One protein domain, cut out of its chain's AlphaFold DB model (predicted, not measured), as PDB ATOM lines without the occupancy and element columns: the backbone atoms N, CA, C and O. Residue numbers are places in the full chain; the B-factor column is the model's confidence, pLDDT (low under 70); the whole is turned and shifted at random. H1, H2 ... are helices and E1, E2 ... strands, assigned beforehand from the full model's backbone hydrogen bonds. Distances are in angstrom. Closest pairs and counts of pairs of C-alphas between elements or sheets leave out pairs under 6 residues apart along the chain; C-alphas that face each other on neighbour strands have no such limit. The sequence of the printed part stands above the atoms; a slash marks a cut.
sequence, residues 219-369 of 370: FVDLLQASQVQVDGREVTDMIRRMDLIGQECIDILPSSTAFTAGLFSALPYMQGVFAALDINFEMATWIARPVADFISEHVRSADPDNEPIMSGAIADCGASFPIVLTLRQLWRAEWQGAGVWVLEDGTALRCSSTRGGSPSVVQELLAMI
ATOM      1  N   PHE A 219      24.906 -31.935 -15.765       89.88
ATOM      2  CA  PHE A 219      24.556 -32.541 -14.481       89.88
ATOM      3  C   PHE A 219      25.793 -33.082 -13.768       89.88
ATOM      4  O   PHE A 219      25.924 -32.890 -12.562       89.88
ATOM      5  N   VAL A 220      26.741 -33.673 -14.504       85.75
ATOM      6  CA  VAL A 220      28.020 -34.130 -13.938       85.75
ATOM      7  C   VAL A 220      28.843 -32.936 -13.454       85.75
ATOM      8  O   VAL A 220      29.347 -32.953 -12.328       85.75
ATOM      9  N   ASP A 221      28.930 -31.878 -14.261       87.81
ATOM     10  CA  ASP A 221      29.627 -30.646 -13.888       87.81
ATOM     11  C   ASP A 221      28.972 -29.978 -12.672       87.81
ATOM     12  O   ASP A 221      29.665 -29.537 -11.755       87.81
ATOM     13  N   LEU A 222      27.638 -29.944 -12.624       88.75
ATOM     14  CA  LEU A 222      26.874 -29.378 -11.517       88.75
ATOM     15  C   LEU A 222      27.001 -30.208 -10.231       88.75
ATOM     16  O   LEU A 222      27.081 -29.636  -9.142       88.75
ATOM     17  N   LEU A 223      27.045 -31.537 -10.340       86.56
ATOM     18  CA  LEU A 223      27.273 -32.450  -9.219       86.56
ATOM     19  C   LEU A 223      28.662 -32.231  -8.602       86.56
ATOM     20  O   LEU A 223      28.811 -32.226  -7.382       86.56
ATOM     21  N   GLN A 224      29.678 -32.039  -9.446       83.19
ATOM     22  CA  GLN A 224      31.074 -31.870  -9.032       83.19
ATOM     23  C   GLN A 224      31.450 -30.426  -8.682       83.19
ATOM     24  O   GLN A 224      32.527 -30.196  -8.123       83.19
ATOM     25  N   ALA A 225      30.610 -29.449  -9.029       86.19
ATOM     26  CA  ALA A 225      30.886 -28.043  -8.787       86.19
ATOM     27  C   ALA A 225      30.995 -27.756  -7.284       86.19
ATOM     28  O   ALA A 225      30.072 -28.027  -6.509       86.19
ATOM     29  N   SER A 226      32.112 -27.154  -6.881       85.62
ATOM     30  CA  SER A 226      32.255 -26.528  -5.564       85.62
ATOM     31  C   SER A 226      31.683 -25.110  -5.573       85.62
ATOM     32  O   SER A 226      31.222 -24.618  -4.550       85.62
ATOM     33  N   GLN A 227      31.699 -24.469  -6.742       88.31
ATOM     34  CA  GLN A 227      31.215 -23.115  -6.961       88.31
ATOM     35  C   GLN A 227      30.497 -23.043  -8.307       88.31
ATOM     36  O   GLN A 227      30.964 -23.613  -9.302       88.31
ATOM     37  N   VAL A 228      29.386 -22.313  -8.332       90.88
ATOM     38  CA  VAL A 228      28.582 -22.074  -9.528       90.88
ATOM     39  C   VAL A 228      28.442 -20.577  -9.755       90.88
ATOM     40  O   VAL A 228      28.228 -19.812  -8.813       90.88
ATOM     41  N   GLN A 229      28.560 -20.162 -11.014       92.69
ATOM     42  CA  GLN A 229      28.292 -18.794 -11.438       92.69
ATOM     43  C   GLN A 229      27.174 -18.764 -12.475       92.69
ATOM     44  O   GLN A 229      27.104 -19.635 -13.336       92.69
ATOM     45  N   VAL A 230      26.343 -17.731 -12.413       91.88
ATOM     46  CA  VAL A 230      25.285 -17.430 -13.378       91.88
ATOM     47  C   VAL A 230      25.541 -16.026 -13.916       91.88
ATOM     48  O   VAL A 230      25.720 -15.084 -13.145       91.88
ATOM     49  N   ASP A 231      25.676 -15.906 -15.235       90.94
ATOM     50  CA  ASP A 231      26.074 -14.686 -15.951       90.94
ATOM     51  C   ASP A 231      27.342 -14.030 -15.376       90.94
ATOM     52  O   ASP A 231      27.462 -12.812 -15.232       90.94
ATOM     53  N   GLY A 232      28.313 -14.876 -15.014       88.31
ATOM     54  CA  GLY A 232      29.601 -14.463 -14.449       88.31
ATOM     55  C   GLY A 232      29.554 -14.045 -12.977       88.31
ATOM     56  O   GLY A 232      30.566 -13.581 -12.451       88.31
ATOM     57  N   ARG A 233      28.415 -14.214 -12.299       90.00
ATOM     58  CA  ARG A 233      28.230 -13.863 -10.887       90.00
ATOM     59  C   ARG A 233      28.069 -15.111 -10.039       90.00
ATOM     60  O   ARG A 233      27.366 -16.035 -10.427       90.00
ATOM     61  N   GLU A 234      28.717 -15.140  -8.886       90.81
ATOM     62  CA  GLU A 234      28.670 -16.288  -7.983       90.81
ATOM     63  C   GLU A 234      27.292 -16.464  -7.336       90.81
ATOM     64  O   GLU A 234      26.680 -15.499  -6.874       90.81
ATOM     65  N   VAL A 235      26.834 -17.717  -7.295       90.25
ATOM     66  CA  VAL A 235      25.619 -18.119  -6.588       90.25
ATOM     67  C   VAL A 235      25.972 -18.443  -5.135       90.25
ATOM     68  O   VAL A 235      26.725 -19.376  -4.860       90.25
ATOM     69  N   THR A 236      25.408 -17.686  -4.200       88.94
ATOM     70  CA  THR A 236      25.483 -17.914  -2.753       88.94
ATOM     71  C   THR A 236      24.279 -18.718  -2.263       88.94
ATOM     72  O   THR A 236      23.252 -18.788  -2.938       88.94
ATOM     73  N   ASP A 237      24.405 -19.330  -1.080       87.50
ATOM     74  CA  ASP A 237      23.348 -20.138  -0.443       87.50
ATOM     75  C   ASP A 237      22.766 -21.216  -1.374       87.50
ATOM     76  O   ASP A 237      21.566 -21.492  -1.379       87.50
ATOM     77  N   MET A 238      23.634 -21.803  -2.205       88.31
ATOM     78  CA  MET A 238      23.236 -22.745  -3.243       88.31
ATOM     79  C   MET A 238      22.671 -24.034  -2.636       88.31
ATOM     80  O   MET A 238      23.349 -24.749  -1.897       88.31
ATOM     81  N   ILE A 239      21.451 -24.377  -3.037       89.19
ATOM     82  CA  ILE A 239      20.779 -25.639  -2.739       89.19
ATOM     83  C   ILE A 239      20.657 -26.426  -4.042       89.19
ATOM     84  O   ILE A 239      20.227 -25.898  -5.065       89.19
ATOM     85  N   ARG A 240      21.033 -27.707  -4.004       89.56
ATOM     86  CA  ARG A 240      20.961 -28.629  -5.144       89.56
ATOM     87  C   ARG A 240      20.117 -29.845  -4.797       89.56
ATOM     88  O   ARG A 240      20.307 -30.451  -3.742       89.56
ATOM     89  N   ARG A 241      19.240 -30.245  -5.714       90.25
ATOM     90  CA  ARG A 241      18.531 -31.530  -5.687       90.25
ATOM     91  C   ARG A 241      19.449 -32.627  -6.203       90.25
ATOM     92  O   ARG A 241      19.398 -33.018  -7.365       90.25
ATOM     93  N   MET A 242      20.349 -33.061  -5.322       86.75
ATOM     94  CA  MET A 242      21.375 -34.066  -5.619       86.75
ATOM     95  C   MET A 242      20.769 -35.405  -6.056       86.75
ATOM     96  O   MET A 242      21.372 -36.102  -6.864       86.75
ATOM     97  N   ASP A 243      19.559 -35.720  -5.591       87.06
ATOM     98  CA  ASP A 243      18.768 -36.862  -6.042       87.06
ATOM     99  C   ASP A 243      18.435 -36.763  -7.538       87.06
ATOM    100  O   ASP A 243      18.773 -37.656  -8.309       87.06
ATOM    101  N   LEU A 244      17.847 -35.648  -7.978       88.38
ATOM    102  CA  LEU A 244      17.472 -35.455  -9.381       88.38
ATOM    103  C   LEU A 244      18.702 -35.310 -10.284       88.38
ATOM    104  O   LEU A 244      18.766 -35.942 -11.329       88.38
ATOM    105  N   ILE A 245      19.722 -34.564  -9.849       88.00
ATOM    106  CA  ILE A 245      21.001 -34.467 -10.575       88.00
ATOM    107  C   ILE A 245      21.643 -35.853 -10.720       88.00
ATOM    108  O   ILE A 245      22.167 -36.184 -11.782       88.00
ATOM    109  N   GLY A 246      21.603 -36.662  -9.657       87.00
ATOM    110  CA  GLY A 246      22.133 -38.016  -9.660       87.00
ATOM    111  C   GLY A 246      21.406 -38.915 -10.659       87.00
ATOM    112  O   GLY A 246      22.064 -39.609 -11.428       87.00
ATOM    113  N   GLN A 247      20.074 -38.857 -10.704       89.25
ATOM    114  CA  GLN A 247      19.268 -39.615 -11.665       89.25
ATOM    115  C   GLN A 247      19.656 -39.287 -13.114       89.25
ATOM    116  O   GLN A 247      20.018 -40.189 -13.866       89.25
ATOM    117  N   GLU A 248      19.708 -38.001 -13.468       88.38
ATOM    118  CA  GLU A 248      20.083 -37.562 -14.821       88.38
ATOM    119  C   GLU A 248      21.524 -37.949 -15.194       88.38
ATOM    120  O   GLU A 248      21.841 -38.201 -16.356       88.38
ATOM    121  N   CYS A 249      22.426 -38.027 -14.208       87.00
ATOM    122  CA  CYS A 249      23.779 -38.529 -14.437       87.00
ATOM    123  C   CYS A 249      23.805 -40.028 -14.750       87.00
ATOM    124  O   CYS A 249      24.711 -40.460 -15.454       87.00
ATOM    125  N   ILE A 250      22.874 -40.827 -14.220       85.56
ATOM    126  CA  ILE A 250      22.818 -42.265 -14.502       85.56
ATOM    127  C   ILE A 250      22.148 -42.531 -15.846       85.56
ATOM    128  O   ILE A 250      22.577 -43.439 -16.554       85.56
ATOM    129  N   ASP A 251      21.156 -41.731 -16.232       83.19
ATOM    130  CA  ASP A 251      20.374 -41.939 -17.457       83.19
ATOM    131  C   ASP A 251      21.203 -41.844 -18.755       83.19
ATOM    132  O   ASP A 251      20.769 -42.314 -19.806       83.19
ATOM    133  N   ILE A 252      22.432 -41.314 -18.694       78.62
ATOM    134  CA  ILE A 252      23.387 -41.359 -19.820       78.62
ATOM    135  C   ILE A 252      23.977 -42.754 -20.060       78.62
ATOM    136  O   ILE A 252      24.554 -43.009 -21.118       78.62
ATOM    137  N   LEU A 253      23.916 -43.636 -19.060       77.44
ATOM    138  CA  LEU A 253      24.456 -44.981 -19.161       77.44
ATOM    139  C   LEU A 253      23.515 -45.852 -20.004       77.44
ATOM    140  O   LEU A 253      22.294 -45.773 -19.858       77.44
ATOM    141  N   PRO A 254      24.053 -46.756 -20.842       70.94
ATOM    142  CA  PRO A 254      23.241 -47.775 -21.492       70.94
ATOM    143  C   PRO A 254      22.399 -48.546 -20.469       70.94
ATOM    144  O   PRO A 254      22.890 -48.901 -19.397       70.94
ATOM    145  N   SER A 255      21.152 -48.869 -20.807       64.44
ATOM    146  CA  SER A 255      20.213 -49.547 -19.897       64.44
ATOM    147  C   SER A 255      20.703 -50.912 -19.393       64.44
ATOM    148  O   SER A 255      20.309 -51.356 -18.315       64.44
ATOM    149  N   SER A 256      21.590 -51.568 -20.144       62.69
ATOM    150  CA  SER A 256      22.235 -52.838 -19.794       62.69
ATOM    151  C   SER A 256      23.482 -52.689 -18.912       62.69
ATOM    152  O   SER A 256      24.110 -53.693 -18.575       62.69
ATOM    153  N   THR A 257      23.864 -51.464 -18.539       65.50
ATOM    154  CA  THR A 257      25.068 -51.204 -17.739       65.50
ATOM    155  C   THR A 257      24.968 -51.892 -16.385       65.50
ATOM    156  O   THR A 257      23.974 -51.755 -15.673       65.50
ATOM    157  N   ALA A 258      26.021 -52.611 -16.001       64.81
ATOM    158  CA  ALA A 258      26.130 -53.255 -14.699       64.81
ATOM    159  C   ALA A 258      27.145 -52.537 -13.803       64.81
ATOM    160  O   ALA A 258      28.157 -52.004 -14.271       64.81
ATOM    161  N   PHE A 259      26.929 -52.605 -12.491       60.88
ATOM    162  CA  PHE A 259      27.902 -52.149 -11.503       60.88
ATOM    163  C   PHE A 259      29.177 -52.995 -11.587       60.88
ATOM    164  O   PHE A 259      29.196 -54.177 -11.236       60.88
ATOM    165  N   THR A 260      30.275 -52.407 -12.056       61.91
ATOM    166  CA  THR A 260      31.555 -53.112 -12.213       61.91
ATOM    167  C   THR A 260      32.727 -52.225 -11.827       61.91
ATOM    168  O   THR A 260      32.655 -51.005 -11.933       61.91
ATOM    169  N   ALA A 261      33.854 -52.835 -11.445       61.88
ATOM    170  CA  ALA A 261      35.097 -52.094 -11.227       61.88
ATOM    171  C   ALA A 261      35.535 -51.301 -12.478       61.88
ATOM    172  O   ALA A 261      36.099 -50.222 -12.345       61.88
ATOM    173  N   GLY A 262      35.232 -51.805 -13.683       58.53
ATOM    174  CA  GLY A 262      35.498 -51.105 -14.944       58.53
ATOM    175  C   GLY A 262      34.691 -49.813 -15.087       58.53
ATOM    176  O   GLY A 262      35.274 -48.779 -15.398       58.53
ATOM    177  N   LEU A 263      33.389 -49.847 -14.771       65.31
ATOM    178  CA  LEU A 263      32.530 -48.655 -14.749       65.31
ATOM    179  C   LEU A 263      33.116 -47.571 -13.834       65.31
ATOM    180  O   LEU A 263      33.311 -46.442 -14.263       65.31
ATOM    181  N   PHE A 264      33.455 -47.926 -12.594       69.69
ATOM    182  CA  PHE A 264      33.987 -46.967 -11.618       69.69
ATOM    183  C   PHE A 264      35.423 -46.522 -11.906       69.69
ATOM    184  O   PHE A 264      35.818 -45.434 -11.499       69.69
ATOM    185  N   SER A 265      36.208 -47.331 -12.618       64.88
ATOM    186  CA  SER A 265      37.537 -46.929 -13.076       64.88
ATOM    187  C   SER A 265      37.466 -45.921 -14.225       64.88
ATOM    188  O   SER A 265      38.274 -44.996 -14.252       64.88
ATOM    189  N   ALA A 266      36.534 -46.095 -15.169       61.69
ATOM    190  CA  ALA A 266      36.348 -45.175 -16.296       61.69
ATOM    191  C   ALA A 266      35.576 -43.909 -15.908       61.69
ATOM    192  O   ALA A 266      35.904 -42.820 -16.371       61.69
ATOM    193  N   LEU A 267      34.587 -44.039 -15.020       72.31
ATOM    194  CA  LEU A 267      33.727 -42.955 -14.547       72.31
ATOM    195  C   LEU A 267      33.809 -42.828 -13.014       72.31
ATOM    196  O   LEU A 267      32.844 -43.146 -12.314       72.31
ATOM    197  N   PRO A 268      34.932 -42.338 -12.449       77.75
ATOM    198  CA  PRO A 268      35.127 -42.278 -10.994       77.75
ATOM    199  C   PRO A 268      34.068 -41.460 -10.253       77.75
ATOM    200  O   PRO A 268      33.787 -41.699  -9.080       77.75
ATOM    201  N   TYR A 269      33.458 -40.492 -10.934       80.75
ATOM    202  CA  TYR A 269      32.425 -39.642 -10.355       80.75
ATOM    203  C   TYR A 269      31.106 -40.372 -10.090       80.75
ATOM    204  O   TYR A 269      30.322 -39.905  -9.264       80.75
ATOM    205  N   MET A 270      30.868 -41.526 -10.728       83.44
ATOM    206  CA  MET A 270      29.633 -42.294 -10.552       83.44
ATOM    207  C   MET A 270      29.432 -42.753  -9.109       83.44
ATOM    208  O   MET A 270      28.305 -42.879  -8.652       83.44
ATOM    209  N   GLN A 271      30.507 -42.930  -8.337       83.50
ATOM    210  CA  GLN A 271      30.370 -43.243  -6.916       83.50
ATOM    211  C   GLN A 271      29.668 -42.115  -6.142       83.50
ATOM    212  O   GLN A 271      28.836 -42.390  -5.283       83.50
ATOM    213  N   GLY A 272      29.962 -40.852  -6.476       82.06
ATOM    214  CA  GLY A 272      29.265 -39.694  -5.912       82.06
ATOM    215  C   GLY A 272      27.825 -39.573  -6.414       82.06
ATOM    216  O   GLY A 272      26.948 -39.209  -5.641       82.06
ATOM    217  N   VAL A 273      27.574 -39.938  -7.676       87.31
ATOM    218  CA  VAL A 273      26.227 -39.979  -8.275       87.31
ATOM    219  C   VAL A 273      25.322 -40.961  -7.529       87.31
ATOM    220  O   VAL A 273      24.232 -40.593  -7.104       87.31
ATOM    221  N   PHE A 274      25.776 -42.199  -7.318       88.69
ATOM    222  CA  PHE A 274      24.974 -43.198  -6.608       88.69
ATOM    223  C   PHE A 274      24.780 -42.838  -5.130       88.69
ATOM    224  O   PHE A 274      23.675 -42.979  -4.613       88.69
ATOM    225  N   ALA A 275      25.810 -42.290  -4.474       84.88
ATOM    226  CA  ALA A 275      25.703 -41.803  -3.097       84.88
ATOM    227  C   ALA A 275      24.738 -40.608  -2.945       84.88
ATOM    228  O   ALA A 275      24.179 -40.395  -1.871       84.88
ATOM    229  N   ALA A 276      24.534 -39.822  -4.006       83.31
ATOM    230  CA  ALA A 276      23.562 -38.733  -4.021       83.31
ATOM    231  C   ALA A 276      22.102 -39.227  -4.064       83.31
ATOM    232  O   ALA A 276      21.207 -38.523  -3.599       83.31
ATOM    233  N   LEU A 277      21.868 -40.431  -4.596       84.75
ATOM    234  CA  LEU A 277      20.550 -41.069  -4.673       84.75
ATOM    235  C   LEU A 277      20.228 -41.920  -3.441       84.75
ATOM    236  O   LEU A 277      19.086 -41.925  -2.980       84.75
ATOM    237  N   ASP A 278      21.234 -42.605  -2.896       85.62
ATOM    238  CA  ASP A 278      21.148 -43.337  -1.635       85.62
ATOM    239  C   ASP A 278      22.373 -43.039  -0.768       85.62
ATOM    240  O   ASP A 278      23.495 -43.442  -1.072       85.62
ATOM    241  N   ILE A 279      22.144 -42.375   0.366       79.56
ATOM    242  CA  ILE A 279      23.199 -42.044   1.329       79.56
ATOM    243  C   ILE A 279      23.862 -43.293   1.935       79.56
ATOM    244  O   ILE A 279      24.983 -43.209   2.434       79.56
ATOM    245  N   ASN A 280      23.196 -44.452   1.876       82.75
ATOM    246  CA  ASN A 280      23.729 -45.734   2.331       82.75
ATOM    247  C   ASN A 280      24.307 -46.577   1.185       82.75
ATOM    248  O   ASN A 280      24.569 -47.766   1.382       82.75
ATOM    249  N   PHE A 281      24.514 -45.991   0.001       82.62
ATOM    250  CA  PHE A 281      25.040 -46.709  -1.151       82.62
ATOM    251  C   PHE A 281      26.380 -47.383  -0.831       82.62
ATOM    252  O   PHE A 281      27.410 -46.733  -0.633       82.62
ATOM    253  N   GLU A 282      26.386 -48.716  -0.856       80.38
ATOM    254  CA  GLU A 282      27.591 -49.520  -0.706       80.38
ATOM    255  C   GLU A 282      27.880 -50.278  -2.003       80.38
ATOM    256  O   GLU A 282      27.222 -51.269  -2.320       80.38
ATOM    257  N   MET A 283      28.916 -49.857  -2.738       69.00
ATOM    258  CA  MET A 283      29.297 -50.456  -4.026       69.00
ATOM    259  C   MET A 283      29.379 -51.989  -3.975       69.00
ATOM    260  O   MET A 283      28.915 -52.656  -4.897       69.00
ATOM    261  N   ALA A 284      29.934 -52.557  -2.900       70.94
ATOM    262  CA  ALA A 284      30.111 -54.001  -2.744       70.94
ATOM    263  C   ALA A 284      28.789 -54.788  -2.815       70.94
ATOM    264  O   ALA A 284      28.775 -55.911  -3.313       70.94
ATOM    265  N   THR A 285      27.679 -54.187  -2.378       76.44
ATOM    266  CA  THR A 285      26.342 -54.805  -2.399       76.44
ATOM    267  C   THR A 285      25.697 -54.810  -3.786       76.44
ATOM    268  O   THR A 285      24.800 -55.612  -4.056       76.44
ATOM    269  N   TRP A 286      26.180 -53.946  -4.680       73.06
ATOM    270  CA  TRP A 286      25.614 -53.732  -6.009       73.06
ATOM    271  C   TRP A 286      26.448 -54.335  -7.137       73.06
ATOM    272  O   TRP A 286      25.927 -54.493  -8.237       73.06
ATOM    273  N   ILE A 287      27.710 -54.712  -6.884       69.88
ATOM    274  CA  ILE A 287      28.603 -55.343  -7.873       69.88
ATOM    275  C   ILE A 287      27.866 -56.438  -8.668       69.88
ATOM    276  O   ILE A 287      27.206 -57.310  -8.107       69.88
ATOM    277  N   ALA A 288      28.024 -56.394  -9.992       55.72
ATOM    278  CA  ALA A 288      27.430 -57.283 -10.992       55.72
ATOM    279  C   ALA A 288      25.899 -57.211 -11.150       55.72
ATOM    280  O   ALA A 288      25.365 -57.895 -12.025       55.72
ATOM    281  N   ARG A 289      25.191 -56.373 -10.383       64.38
ATOM    282  CA  ARG A 289      23.775 -56.075 -10.632       64.38
ATOM    283  C   ARG A 289      23.627 -55.036 -11.758       64.38
ATOM    284  O   ARG A 289      24.538 -54.223 -11.953       64.38
ATOM    285  N   PRO A 290      22.504 -55.037 -12.495       73.62
ATOM    286  CA  PRO A 290      22.160 -53.955 -13.412       73.62
ATOM    287  C   PRO A 290      22.028 -52.616 -12.680       73.62
ATOM    288  O   PRO A 290      21.430 -52.541 -11.608       73.62
ATOM    289  N   VAL A 291      22.536 -51.542 -13.283       77.12
ATOM    290  CA  VAL A 291      22.332 -50.171 -12.794       77.12
ATOM    291  C   VAL A 291      20.850 -49.795 -12.844       77.12
ATOM    292  O   VAL A 291      20.362 -49.125 -11.939       77.12
ATOM    293  N   ALA A 292      20.107 -50.317 -13.825       75.12
ATOM    294  CA  ALA A 292      18.661 -50.140 -13.926       75.12
ATOM    295  C   ALA A 292      17.894 -50.619 -12.677       75.12
ATOM    296  O   ALA A 292      16.913 -49.981 -12.300       75.12
ATOM    297  N   ASP A 293      18.353 -51.680 -11.998       78.56
ATOM    298  CA  ASP A 293      17.737 -52.138 -10.744       78.56
ATOM    299  C   ASP A 293      17.872 -51.060  -9.662       78.56
ATOM    300  O   ASP A 293      16.887 -50.697  -9.020       78.56
ATOM    301  N   PHE A 294      19.076 -50.497  -9.505       83.31
ATOM    302  CA  PHE A 294      19.329 -49.420  -8.548       83.31
ATOM    303  C   PHE A 294      18.485 -48.187  -8.865       83.31
ATOM    304  O   PHE A 294      17.840 -47.652  -7.967       83.31
ATOM    305  N   ILE A 295      18.441 -47.773 -10.138       81.94
ATOM    306  CA  ILE A 295      17.594 -46.656 -10.572       81.94
ATOM    307  C   ILE A 295      16.146 -46.943 -10.197       81.94
ATOM    308  O   ILE A 295      15.531 -46.111  -9.547       81.94
ATOM    309  N   SER A 296      15.613 -48.123 -10.529       81.56
ATOM    310  CA  SER A 296      14.205 -48.464 -10.290       81.56
ATOM    311  C   SER A 296      13.782 -48.354  -8.819       81.56
ATOM    312  O   SER A 296      12.648 -47.972  -8.536       81.56
ATOM    313  N   GLU A 297      14.698 -48.632  -7.887       82.50
ATOM    314  CA  GLU A 297      14.473 -48.503  -6.443       82.50
ATOM    315  C   GLU A 297      14.543 -47.036  -5.962       82.50
ATOM    316  O   GLU A 297      13.933 -46.681  -4.950       82.50
ATOM    317  N   HIS A 298      15.238 -46.168  -6.703       83.31
ATOM    318  CA  HIS A 298      15.577 -44.802  -6.290       83.31
ATOM    319  C   HIS A 298      14.999 -43.697  -7.186       83.31
ATOM    320  O   HIS A 298      15.209 -42.525  -6.874       83.31
ATOM    321  N   VAL A 299      14.230 -44.036  -8.234       82.38
ATOM    322  CA  VAL A 299      13.603 -43.059  -9.143       82.38
ATOM    323  C   VAL A 299      12.847 -41.994  -8.350       82.38
ATOM    324  O   VAL A 299      12.101 -42.274  -7.400       82.38
ATOM    325  N   ARG A 300      13.018 -40.746  -8.778       81.19
ATOM    326  CA  ARG A 300      12.257 -39.593  -8.316       81.19
ATOM    327  C   ARG A 300      11.493 -39.012  -9.496       81.19
ATOM    328  O   ARG A 300      12.063 -38.655 -10.522       81.19
ATOM    329  N   SER A 301      10.175 -38.935  -9.340       81.25
ATOM    330  CA  SER A 301       9.341 -38.173 -10.262       81.25
ATOM    331  C   SER A 301       9.551 -36.694  -9.976       81.25
ATOM    332  O   SER A 301       9.386 -36.283  -8.829       81.25
ATOM    333  N   ALA A 302       9.857 -35.921 -11.011       82.19
ATOM    334  CA  ALA A 302       9.918 -34.470 -10.943       82.19
ATOM    335  C   ALA A 302       9.162 -33.850 -12.115       82.19
ATOM    336  O   ALA A 302       9.112 -34.434 -13.199       82.19
ATOM    337  N   ASP A 303       8.570 -32.679 -11.892       85.50
ATOM    338  CA  ASP A 303       8.040 -31.851 -12.977       85.50
ATOM    339  C   ASP A 303       9.198 -31.042 -13.590       85.50
ATOM    340  O   ASP A 303       9.714 -30.138 -12.923       85.50
ATOM    341  N   PRO A 304       9.622 -31.326 -14.840       83.19
ATOM    342  CA  PRO A 304      10.813 -30.706 -15.416       83.19
ATOM    343  C   PRO A 304      10.731 -29.186 -15.569       83.19
ATOM    344  O   PRO A 304      11.769 -28.527 -15.661       83.19
ATOM    345  N   ASP A 305       9.511 -28.649 -15.641       83.62
ATOM    346  CA  ASP A 305       9.243 -27.232 -15.872       83.62
ATOM    347  C   ASP A 305       9.127 -26.438 -14.568       83.62
ATOM    348  O   ASP A 305       9.430 -25.246 -14.551       83.62
ATOM    349  N   ASN A 306       8.691 -27.080 -13.482       79.75
ATOM    350  CA  ASN A 306       8.295 -26.387 -12.254       79.75
ATOM    351  C   ASN A 306       9.162 -26.735 -11.042       79.75
ATOM    352  O   ASN A 306       9.172 -25.982 -10.065       79.75
ATOM    353  N   GLU A 307       9.880 -27.859 -11.069       83.75
ATOM    354  CA  GLU A 307      10.669 -28.302  -9.926       83.75
ATOM    355  C   GLU A 307      12.097 -27.727  -9.970       83.75
ATOM    356  O   GLU A 307      12.834 -27.949 -10.938       83.75
ATOM    357  N   PRO A 308      12.517 -26.973  -8.934       85.44
ATOM    358  CA  PRO A 308      13.852 -26.395  -8.880       85.44
ATOM    359  C   PRO A 308      14.898 -27.489  -8.640       85.44
ATOM    360  O   PRO A 308      14.893 -28.156  -7.604       85.44
ATOM    361  N   ILE A 309      15.832 -27.638  -9.578       89.31
ATOM    362  CA  ILE A 309      16.991 -28.536  -9.457       89.31
ATOM    363  C   ILE A 309      18.130 -27.854  -8.714       89.31
ATOM    364  O   ILE A 309      18.805 -28.468  -7.885       89.31
ATOM    365  N   MET A 310      18.322 -26.569  -8.986       91.25
ATOM    366  CA  MET A 310      19.222 -25.713  -8.234       91.25
ATOM    367  C   MET A 310      18.489 -24.432  -7.871       91.25
ATOM    368  O   MET A 310      17.794 -23.844  -8.699       91.25
ATOM    369  N   SER A 311      18.673 -23.981  -6.640       91.44
ATOM    370  CA  SER A 311      18.305 -22.639  -6.226       91.44
ATOM    371  C   SER A 311      19.430 -21.990  -5.435       91.44
ATOM    372  O   SER A 311      20.336 -22.658  -4.942       91.44
ATOM    373  N   GLY A 312      19.392 -20.672  -5.334       90.88
ATOM    374  CA  GLY A 312      20.346 -19.901  -4.552       90.88
ATOM    375  C   GLY A 312      20.078 -18.421  -4.730       90.88
ATOM    376  O   GLY A 312      18.992 -18.023  -5.163       90.88
ATOM    377  N   ALA A 313      21.074 -17.601  -4.431       90.19
ATOM    378  CA  ALA A 313      20.986 -16.173  -4.646       90.19
ATOM    379  C   ALA A 313      22.244 -15.608  -5.293       90.19
ATOM    380  O   ALA A 313      23.342 -16.104  -5.082       90.19
ATOM    381  N   ILE A 314      22.086 -14.540  -6.064       88.62
ATOM    382  CA  ILE A 314      23.204 -13.726  -6.530       88.62
ATOM    383  C   ILE A 314      23.206 -12.439  -5.716       88.62
ATOM    384  O   ILE A 314      22.213 -11.704  -5.701       88.62
ATOM    385  N   ALA A 315      24.327 -12.151  -5.062       77.00
ATOM    386  CA  ALA A 315      24.542 -10.861  -4.427       77.00
ATOM    387  C   ALA A 315      24.939  -9.822  -5.489       77.00
ATOM    388  O   ALA A 315      25.957  -9.973  -6.163       77.00
ATOM    389  N   ASP A 316      24.157  -8.751  -5.621       69.62
ATOM    390  CA  ASP A 316      24.488  -7.614  -6.481       69.62
ATOM    391  C   ASP A 316      24.173  -6.295  -5.772       69.62
ATOM    392  O   ASP A 316      23.036  -6.029  -5.383       69.62
ATOM    393  N   CYS A 317      25.199  -5.462  -5.583       54.22
ATOM    394  CA  CYS A 317      25.077  -4.092  -5.073       54.22
ATOM    395  C   CYS A 317      24.197  -3.931  -3.807       54.22
ATOM    396  O   CYS A 317      23.468  -2.951  -3.673       54.22
ATOM    397  N   GLY A 318      24.268  -4.881  -2.864       60.34
ATOM    398  CA  GLY A 318      23.511  -4.844  -1.602       60.34
ATOM    399  C   GLY A 318      22.085  -5.405  -1.676       60.34
ATOM    400  O   GLY A 318      21.400  -5.433  -0.655       60.34
ATOM    401  N   ALA A 319      21.656  -5.885  -2.845       65.50
ATOM    402  CA  ALA A 319      20.446  -6.677  -3.033       65.50
ATOM    403  C   ALA A 319      20.804  -8.144  -3.326       65.50
ATOM    404  O   ALA A 319      21.854  -8.447  -3.892       65.50
ATOM    405  N   SER A 320      19.927  -9.057  -2.916       77.69
ATOM    406  CA  SER A 320      20.049 -10.493  -3.159       77.69
ATOM    407  C   SER A 320      18.927 -10.917  -4.103       77.69
ATOM    408  O   SER A 320      17.753 -10.681  -3.802       77.69
ATOM    409  N   PHE A 321      19.283 -11.477  -5.259       83.56
ATOM    410  CA  PHE A 321      18.328 -11.910  -6.278       83.56
ATOM    411  C   PHE A 321      18.236 -13.436  -6.289       83.56
ATOM    412  O   PHE A 321      19.271 -14.083  -6.465       83.56
ATOM    413  N   PRO A 322      17.040 -14.027  -6.111       87.31
ATOM    414  CA  PRO A 322      16.899 -15.473  -6.136       87.31
ATOM    415  C   PRO A 322      17.142 -16.005  -7.549       87.31
ATOM    416  O   PRO A 322      16.617 -15.466  -8.525       87.31
ATOM    417  N   ILE A 323      17.900 -17.092  -7.638       89.81
ATOM    418  CA  ILE A 323      18.071 -17.888  -8.850       89.81
ATOM    419  C   ILE A 323      17.411 -19.238  -8.633       89.81
ATOM    420  O   ILE A 323      17.557 -19.851  -7.575       89.81
ATOM    421  N   VAL A 324      16.694 -19.690  -9.657       90.31
ATOM    422  CA  VAL A 324      16.089 -21.015  -9.726       90.31
ATOM    423  C   VAL A 324      16.350 -21.576 -11.116       90.31
ATOM    424  O   VAL A 324      16.001 -20.936 -12.104       90.31
ATOM    425  N   LEU A 325      16.952 -22.761 -11.174       90.62
ATOM    426  CA  LEU A 325      17.166 -23.519 -12.401       90.62
ATOM    427  C   LEU A 325      16.336 -24.796 -12.359       90.62
ATOM    428  O   LEU A 325      16.396 -25.551 -11.382       90.62
ATOM    429  N   THR A 326      15.582 -25.043 -13.424       91.25
ATOM    430  CA  THR A 326      14.747 -26.239 -13.578       91.25
ATOM    431  C   THR A 326      15.453 -27.313 -14.401       91.25
ATOM    432  O   THR A 326      16.457 -27.061 -15.076       91.25
ATOM    433  N   LEU A 327      14.924 -28.535 -14.357       87.94
ATOM    434  CA  LEU A 327      15.469 -29.681 -15.090       87.94
ATOM    435  C   LEU A 327      15.486 -29.415 -16.603       87.94
ATOM    436  O   LEU A 327      16.487 -29.663 -17.272       87.94
ATOM    437  N   ARG A 328      14.410 -28.819 -17.135       87.31
ATOM    438  CA  ARG A 328      14.297 -28.503 -18.563       87.31
ATOM    439  C   ARG A 328      15.333 -27.490 -19.041       87.31
ATOM    440  O   ARG A 328      15.854 -27.653 -20.145       87.31
ATOM    441  N   GLN A 329      15.627 -26.460 -18.243       88.25
ATOM    442  CA  GLN A 329      16.654 -25.471 -18.594       88.25
ATOM    443  C   GLN A 329      18.032 -26.134 -18.724       88.25
ATOM    444  O   GLN A 329      18.784 -25.804 -19.637       88.25
ATOM    445  N   LEU A 330      18.333 -27.103 -17.854       89.81
ATOM    446  CA  LEU A 330      19.588 -27.851 -17.880       89.81
ATOM    447  C   LEU A 330      19.643 -28.867 -19.032       89.81
ATOM    448  O   LEU A 330      20.668 -28.964 -19.696       89.81
ATOM    449  N   TRP A 331      18.548 -29.567 -19.348       88.44
ATOM    450  CA  TRP A 331      18.505 -30.499 -20.489       88.44
ATOM    451  C   TRP A 331      18.813 -29.851 -21.838       88.44
ATOM    452  O   TRP A 331      19.304 -30.516 -22.748       88.44
ATOM    453  N   ARG A 332      18.496 -28.565 -21.980       85.56
ATOM    454  CA  ARG A 332      18.736 -27.788 -23.201       85.56
ATOM    455  C   ARG A 332      20.016 -26.960 -23.137       85.56
ATOM    456  O   ARG A 332      20.243 -26.145 -24.025       85.56
ATOM    457  N   ALA A 333      20.826 -27.144 -22.098       89.06
ATOM    458  CA  ALA A 333      22.059 -26.402 -21.936       89.06
ATOM    459  C   ALA A 333      23.088 -26.814 -22.997       89.06
ATOM    460  O   ALA A 333      23.396 -27.993 -23.172       89.06
ATOM    461  N   GLU A 334      23.663 -25.826 -23.674       91.00
ATOM    462  CA  GLU A 334      24.700 -26.026 -24.681       91.00
ATOM    463  C   GLU A 334      26.084 -25.775 -24.088       91.00
ATOM    464  O   GLU A 334      26.349 -24.738 -23.477       91.00
ATOM    465  N   TRP A 335      27.000 -26.719 -24.287       90.12
ATOM    466  CA  TRP A 335      28.370 -26.590 -23.804       90.12
ATOM    467  C   TRP A 335      29.189 -25.626 -24.675       90.12
ATOM    468  O   TRP A 335      29.304 -25.818 -25.885       90.12
ATOM    469  N   GLN A 336      29.810 -24.619 -24.052       88.38
ATOM    470  CA  GLN A 336      30.652 -23.606 -24.715       88.38
ATOM    471  C   GLN A 336      32.150 -23.739 -24.380       88.38
ATOM    472  O   GLN A 336      32.972 -22.944 -24.838       88.38
ATOM    473  N   GLY A 337      32.533 -24.745 -23.587       82.50
ATOM    474  CA  GLY A 337      33.918 -24.962 -23.159       82.50
ATOM    475  C   GLY A 337      34.238 -24.426 -21.762       82.50
ATOM    476  O   GLY A 337      33.525 -23.600 -21.200       82.50
ATOM    477  N   ALA A 338      35.331 -24.923 -21.171       80.62
ATOM    478  CA  ALA A 338      35.854 -24.491 -19.863       80.62
ATOM    479  C   ALA A 338      34.838 -24.514 -18.691       80.62
ATOM    480  O   ALA A 338      34.923 -23.688 -17.777       80.62
ATOM    481  N   GLY A 339      33.897 -25.467 -18.715       80.50
ATOM    482  CA  GLY A 339      32.841 -25.614 -17.702       80.50
ATOM    483  C   GLY A 339      31.700 -24.601 -17.836       80.50
ATOM    484  O   GLY A 339      30.955 -24.404 -16.879       80.50
ATOM    485  N   VAL A 340      31.593 -23.923 -18.986       89.25
ATOM    486  CA  VAL A 340      30.522 -22.969 -19.297       89.25
ATOM    487  C   VAL A 340      29.445 -23.639 -20.146       89.25
ATOM    488  O   VAL A 340      29.731 -24.274 -21.164       89.25
ATOM    489  N   TRP A 341      28.208 -23.435 -19.719       94.06
ATOM    490  CA  TRP A 341      26.970 -23.930 -20.291       94.06
ATOM    491  C   TRP A 341      26.058 -22.741 -20.582       94.06
ATOM    492  O   TRP A 341      25.923 -21.853 -19.745       94.06
ATOM    493  N   VAL A 342      25.435 -22.698 -21.753       93.38
ATOM    494  CA  VAL A 342      24.443 -21.673 -22.106       93.38
ATOM    495  C   VAL A 342      23.068 -22.315 -22.072       93.38
ATOM    496  O   VAL A 342      22.826 -23.285 -22.783       93.38
ATOM    497  N   LEU A 343      22.190 -21.808 -21.211       92.50
ATOM    498  CA  LEU A 343      20.819 -22.292 -21.071       92.50
ATOM    499  C   LEU A 343      19.944 -21.779 -22.228       92.50
ATOM    500  O   LEU A 343      20.318 -20.851 -22.944       92.50
ATOM    501  N   GLU A 344      18.753 -22.358 -22.394       86.25
ATOM    502  CA  GLU A 344      17.828 -22.013 -23.491       86.25
ATOM    503  C   GLU A 344      17.446 -20.521 -23.536       86.25
ATOM    504  O   GLU A 344      17.215 -19.966 -24.609       86.25
ATOM    505  N   ASP A 345      17.396 -19.854 -22.383       86.44
ATOM    506  CA  ASP A 345      17.090 -18.423 -22.262       86.44
ATOM    507  C   ASP A 345      18.309 -17.504 -22.496       86.44
ATOM    508  O   ASP A 345      18.188 -16.281 -22.415       86.44
ATOM    509  N   GLY A 346      19.470 -18.079 -22.827       88.06
ATOM    510  CA  GLY A 346      20.728 -17.371 -23.052       88.06
ATOM    511  C   GLY A 346      21.565 -17.154 -21.791       88.06
ATOM    512  O   GLY A 346      22.668 -16.616 -21.897       88.06
ATOM    513  N   THR A 347      21.084 -17.584 -20.622       90.75
ATOM    514  CA  THR A 347      21.817 -17.486 -19.354       90.75
ATOM    515  C   THR A 347      23.095 -18.323 -19.404       90.75
ATOM    516  O   THR A 347      23.064 -19.500 -19.769       90.75
ATOM    517  N   ALA A 348      24.224 -17.745 -18.997       92.62
ATOM    518  CA  ALA A 348      25.502 -18.446 -18.939       92.62
ATOM    519  C   ALA A 348      25.738 -19.045 -17.545       92.62
ATOM    520  O   ALA A 348      26.008 -18.333 -16.579       92.62
ATOM    521  N   LEU A 349      25.694 -20.369 -17.445       93.56
ATOM    522  CA  LEU A 349      26.011 -21.138 -16.249       93.56
ATOM    523  C   LEU A 349      27.470 -21.605 -16.296       93.56
ATOM    524  O   LEU A 349      27.881 -22.288 -17.229       93.56
ATOM    525  N   ARG A 350      28.265 -21.296 -15.273       93.06
ATOM    526  CA  ARG A 350      29.628 -21.815 -15.131       93.06
ATOM    527  C   ARG A 350      29.746 -22.686 -13.893       93.06
ATOM    528  O   ARG A 350      29.570 -22.208 -12.775       93.06
ATOM    529  N   CYS A 351      30.127 -23.938 -14.103       89.81
ATOM    530  CA  CYS A 351      30.418 -24.895 -13.046       89.81
ATOM    531  C   CYS A 351      31.934 -24.971 -12.857       89.81
ATOM    532  O   CYS A 351      32.671 -25.370 -13.761       89.81
ATOM    533  N   SER A 352      32.418 -24.573 -11.682       85.50
ATOM    534  CA  SER A 352      33.836 -24.659 -11.338       85.50
ATOM    535  C   SER A 352      34.072 -25.701 -10.252       85.50
ATOM    536  O   SER A 352      33.472 -25.671  -9.178       85.50
ATOM    537  N   SER A 353      34.986 -26.616 -10.559       70.31
ATOM    538  CA  SER A 353      35.611 -27.536  -9.616       70.31
ATOM    539  C   SER A 353      36.990 -26.971  -9.282       70.31
ATOM    540  O   SER A 353      37.752 -26.625 -10.191       70.31
ATOM    541  N   THR A 354      37.341 -26.873  -8.002       47.25
ATOM    542  CA  THR A 354      38.721 -26.614  -7.566       47.25
ATOM    543  C   THR A 354      39.617 -27.796  -7.958       47.25
ATOM    544  O   THR A 354      39.936 -28.659  -7.146       47.25
ATOM    545  N   ARG A 355      40.011 -27.889  -9.234       39.22
ATOM    546  CA  ARG A 355      40.935 -28.925  -9.714       39.22
ATOM    547  C   ARG A 355      42.372 -28.558  -9.362       39.22
ATOM    548  O   ARG A 355      42.949 -27.643  -9.941       39.22
ATOM    549  N   GLY A 356      42.963 -29.353  -8.474       32.41
ATOM    550  CA  GLY A 356      44.391 -29.314  -8.176       32.41
ATOM    551  C   GLY A 356      44.865 -30.412  -7.223       32.41
ATOM    552  O   GLY A 356      45.654 -30.119  -6.338       32.41
ATOM    553  N   GLY A 357      44.392 -31.655  -7.372       26.97
ATOM    554  CA  GLY A 357      44.887 -32.813  -6.612       26.97
ATOM    555  C   GLY A 357      43.767 -33.720  -6.101       26.97
ATOM    556  O   GLY A 357      42.831 -33.255  -5.470       26.97
ATOM    557  N   SER A 358      43.862 -35.019  -6.385       31.16
ATOM    558  CA  SER A 358      43.101 -36.076  -5.694       31.16
ATOM    559  C   SER A 358      43.254 -35.918  -4.170       31.16
ATOM    560  O   SER A 358      44.384 -35.663  -3.747       31.16
ATOM    561  N   PRO A 359      42.210 -36.103  -3.334       39.00
ATOM    562  CA  PRO A 359      41.051 -36.977  -3.516       39.00
ATOM    563  C   PRO A 359      39.698 -36.253  -3.615       39.00
ATOM    564  O   PRO A 359      39.559 -35.075  -3.323       39.00
ATOM    565  N   SER A 360      38.708 -37.002  -4.099       43.22
ATOM    566  CA  SER A 360      37.378 -36.554  -4.507       43.22
ATOM    567  C   SER A 360      36.567 -35.871  -3.401       43.22
ATOM    568  O   SER A 360      36.696 -36.191  -2.226       43.22
ATOM    569  N   VAL A 361      35.612 -35.033  -3.817       43.59
ATOM    570  CA  VAL A 361      34.480 -34.512  -3.022       43.59
ATOM    571  C   VAL A 361      33.772 -35.615  -2.205       43.59
ATOM    572  O   VAL A 361      33.200 -35.347  -1.154       43.59
ATOM    573  N   VAL A 362      33.878 -36.882  -2.627       39.47
ATOM    574  CA  VAL A 362      33.410 -38.060  -1.877       39.47
ATOM    575  C   VAL A 362      34.184 -38.252  -0.560       39.47
ATOM    576  O   VAL A 362      33.586 -38.640   0.435       39.47
ATOM    577  N   GLN A 363      35.484 -37.947  -0.498       38.91
ATOM    578  CA  GLN A 363      36.246 -37.971   0.758       38.91
ATOM    579  C   GLN A 363      35.900 -36.808   1.695       38.91
ATOM    580  O   GLN A 363      35.895 -37.012   2.905       38.91
ATOM    581  N   GLU A 364      35.558 -35.628   1.173       39.72
ATOM    582  CA  GLU A 364      35.079 -34.507   1.999       39.72
ATOM    583  C   GLU A 364      33.664 -34.771   2.543       39.72
ATOM    584  O   GLU A 364      33.417 -34.559   3.731       39.72
ATOM    585  N   LEU A 365      32.772 -35.356   1.734       37.44
ATOM    586  CA  LEU A 365      31.454 -35.834   2.176       37.44
ATOM    587  C   LEU A 365      31.559 -36.942   3.237       37.44
ATOM    588  O   LEU A 365      30.833 -36.911   4.226       37.44
ATOM    589  N   LEU A 366      32.499 -37.885   3.095       35.47
ATOM    590  CA  LEU A 366      32.753 -38.925   4.103       35.47
ATOM    591  C   LEU A 366      33.433 -38.386   5.376       35.47
ATOM    592  O   LEU A 366      33.268 -38.971   6.446       35.47
ATOM    593  N   ALA A 367      34.181 -37.282   5.289       36.22
ATOM    594  CA  ALA A 367      34.803 -36.633   6.443       36.22
ATOM    595  C   ALA A 367      33.809 -35.797   7.267       36.22
ATOM    596  O   ALA A 367      34.007 -35.660   8.469       36.22
ATOM    597  N   MET A 368      32.732 -35.292   6.655       34.59
ATOM    598  CA  MET A 368      31.644 -34.594   7.358       34.59
ATOM    599  C   MET A 368      30.657 -35.536   8.074       34.59
ATOM    600  O   MET A 368      29.830 -35.064   8.851       34.59
ATOM    601  N   ILE A 369      30.722 -36.847   7.813       35.78
ATOM    602  CA  ILE A 369      29.830 -37.877   8.386       35.78
ATOM    603  C   ILE A 369      30.491 -38.631   9.570       35.78
ATOM    604  O   ILE A 369      29.862 -39.477  10.206       35.78
TER     605      ILE A 369
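This is residues 219 to 369 of the 370 residues of an uncharacterized protein of Massilia sp. YMA4 (UniProt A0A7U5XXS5). Seven strands in one strongly twisted sheet make one end of this model, and a cluster of small helices, H3, H4, H5 and H6, makes the other, with H1 and H2 in the middle between them. The long hairpin of E3 and E4 reaches the far tip at Cys 317, and the last stretch swings out to one side before H8. There are 151 residues printed, with eight named helices and seven named strands in the order H1 E1 E2 H2 H3 H4 H5 H6 E3 E4 H7 E5 E6 E7 H8, of mixed class. The sheet runs E4 E3 E2 E1 E7 E6 E5, antiparallel, though E1 and E2 meet only at a point. The whole is compact, with a radius of gyration of the C-alphas of 16.2 A, and only just elongated, spanning 53 by 35 by 29 A.

Begin at H1, residues 219 to 224, on the sheet at a height of 7.2 A. Its closest C-alphas to E7, residues 348 to 352, are those of Asp 221 and Cys 351, 5.9 A apart. E7 is the antiparallel neighbour of E1, residues 227 to 230; N 229 and O 350 are 2.9 A apart, within hydrogen-bond range. E1 meets E2, residues 233 to 240, only at a point, where C-alphas 229 and 234 face each other at 4.3 A; E2 bends by 81 degrees at residue 237. H2, residues 242 to 250, only grazes the sheet with residues 242 to 245. It touches H1, closest at the C-alphas of Phe 219 and Ile 245, 5.6 A, at a steep tilt of 59 degrees, opposite ways. It also touches H4, residues 270 to 277, closest at the C-alphas of Gly 246 and Val 273, 4.7 A. H3, residues 261 to 266, is close to H4 but not clearly touching, with the C-alphas of Phe 264 and Met 270 closest at 6.5 A. The same holds for H5, residues 283 to 286, with Gln 271 and Met 283 at 7.8 A, and H6, residues 291 to 298, with Leu 277 and His 298 at 6.4 A, again closest C-alphas. E3, residues 308 to 316, is antiparallel to E2, with N 311 and O 239 at 2.9 A, and forms a hairpin with E4, residues 319 to 326, with N 314 and O 321 at 2.9 A. H7, residues 327 to 331, stands at the sheet's level, at a height of 2.4 A. E5, residues 334 to 337, E6, residues 340 to 342, and E7 form a meander, each strand the antiparallel neighbour of the one before, with N 334 and O 342 at 2.8 A and N 341 and O 349 at 2.8 A. H8, residues 361 to 367, only just touches H4, with 3 pairs of C-alphas within 8 A, closest at Gly 272 and Val 362, 6.0 A. Every O i to N i+4 pair is within hydrogen-bond range in H1, H2, H3, H4, H6, H7 and H8; H5 is too short for one.

Find C-alpha 219 at (24.556, -32.541, -14.481), where H1 begins. E2 is 17.4 A from first to last C-alpha, and H2 12.2 A. From C-alpha 308 at (13.852, -26.395, -8.880) E3 runs 21.7 A, and E4 then runs 22.9 A. H8 ends at C-alpha 367, (34.803, -36.633, 6.443).

The C-alphas of Ala 288 and Cys 317 are the two farthest apart, 53.6 A. The printed part has no cut and no long link. Mean pLDDT of the printed part is 77.5; look for values under 70 at residues 255 to 266, 283, 287 to 289, 316 to 319 and 354 to 369.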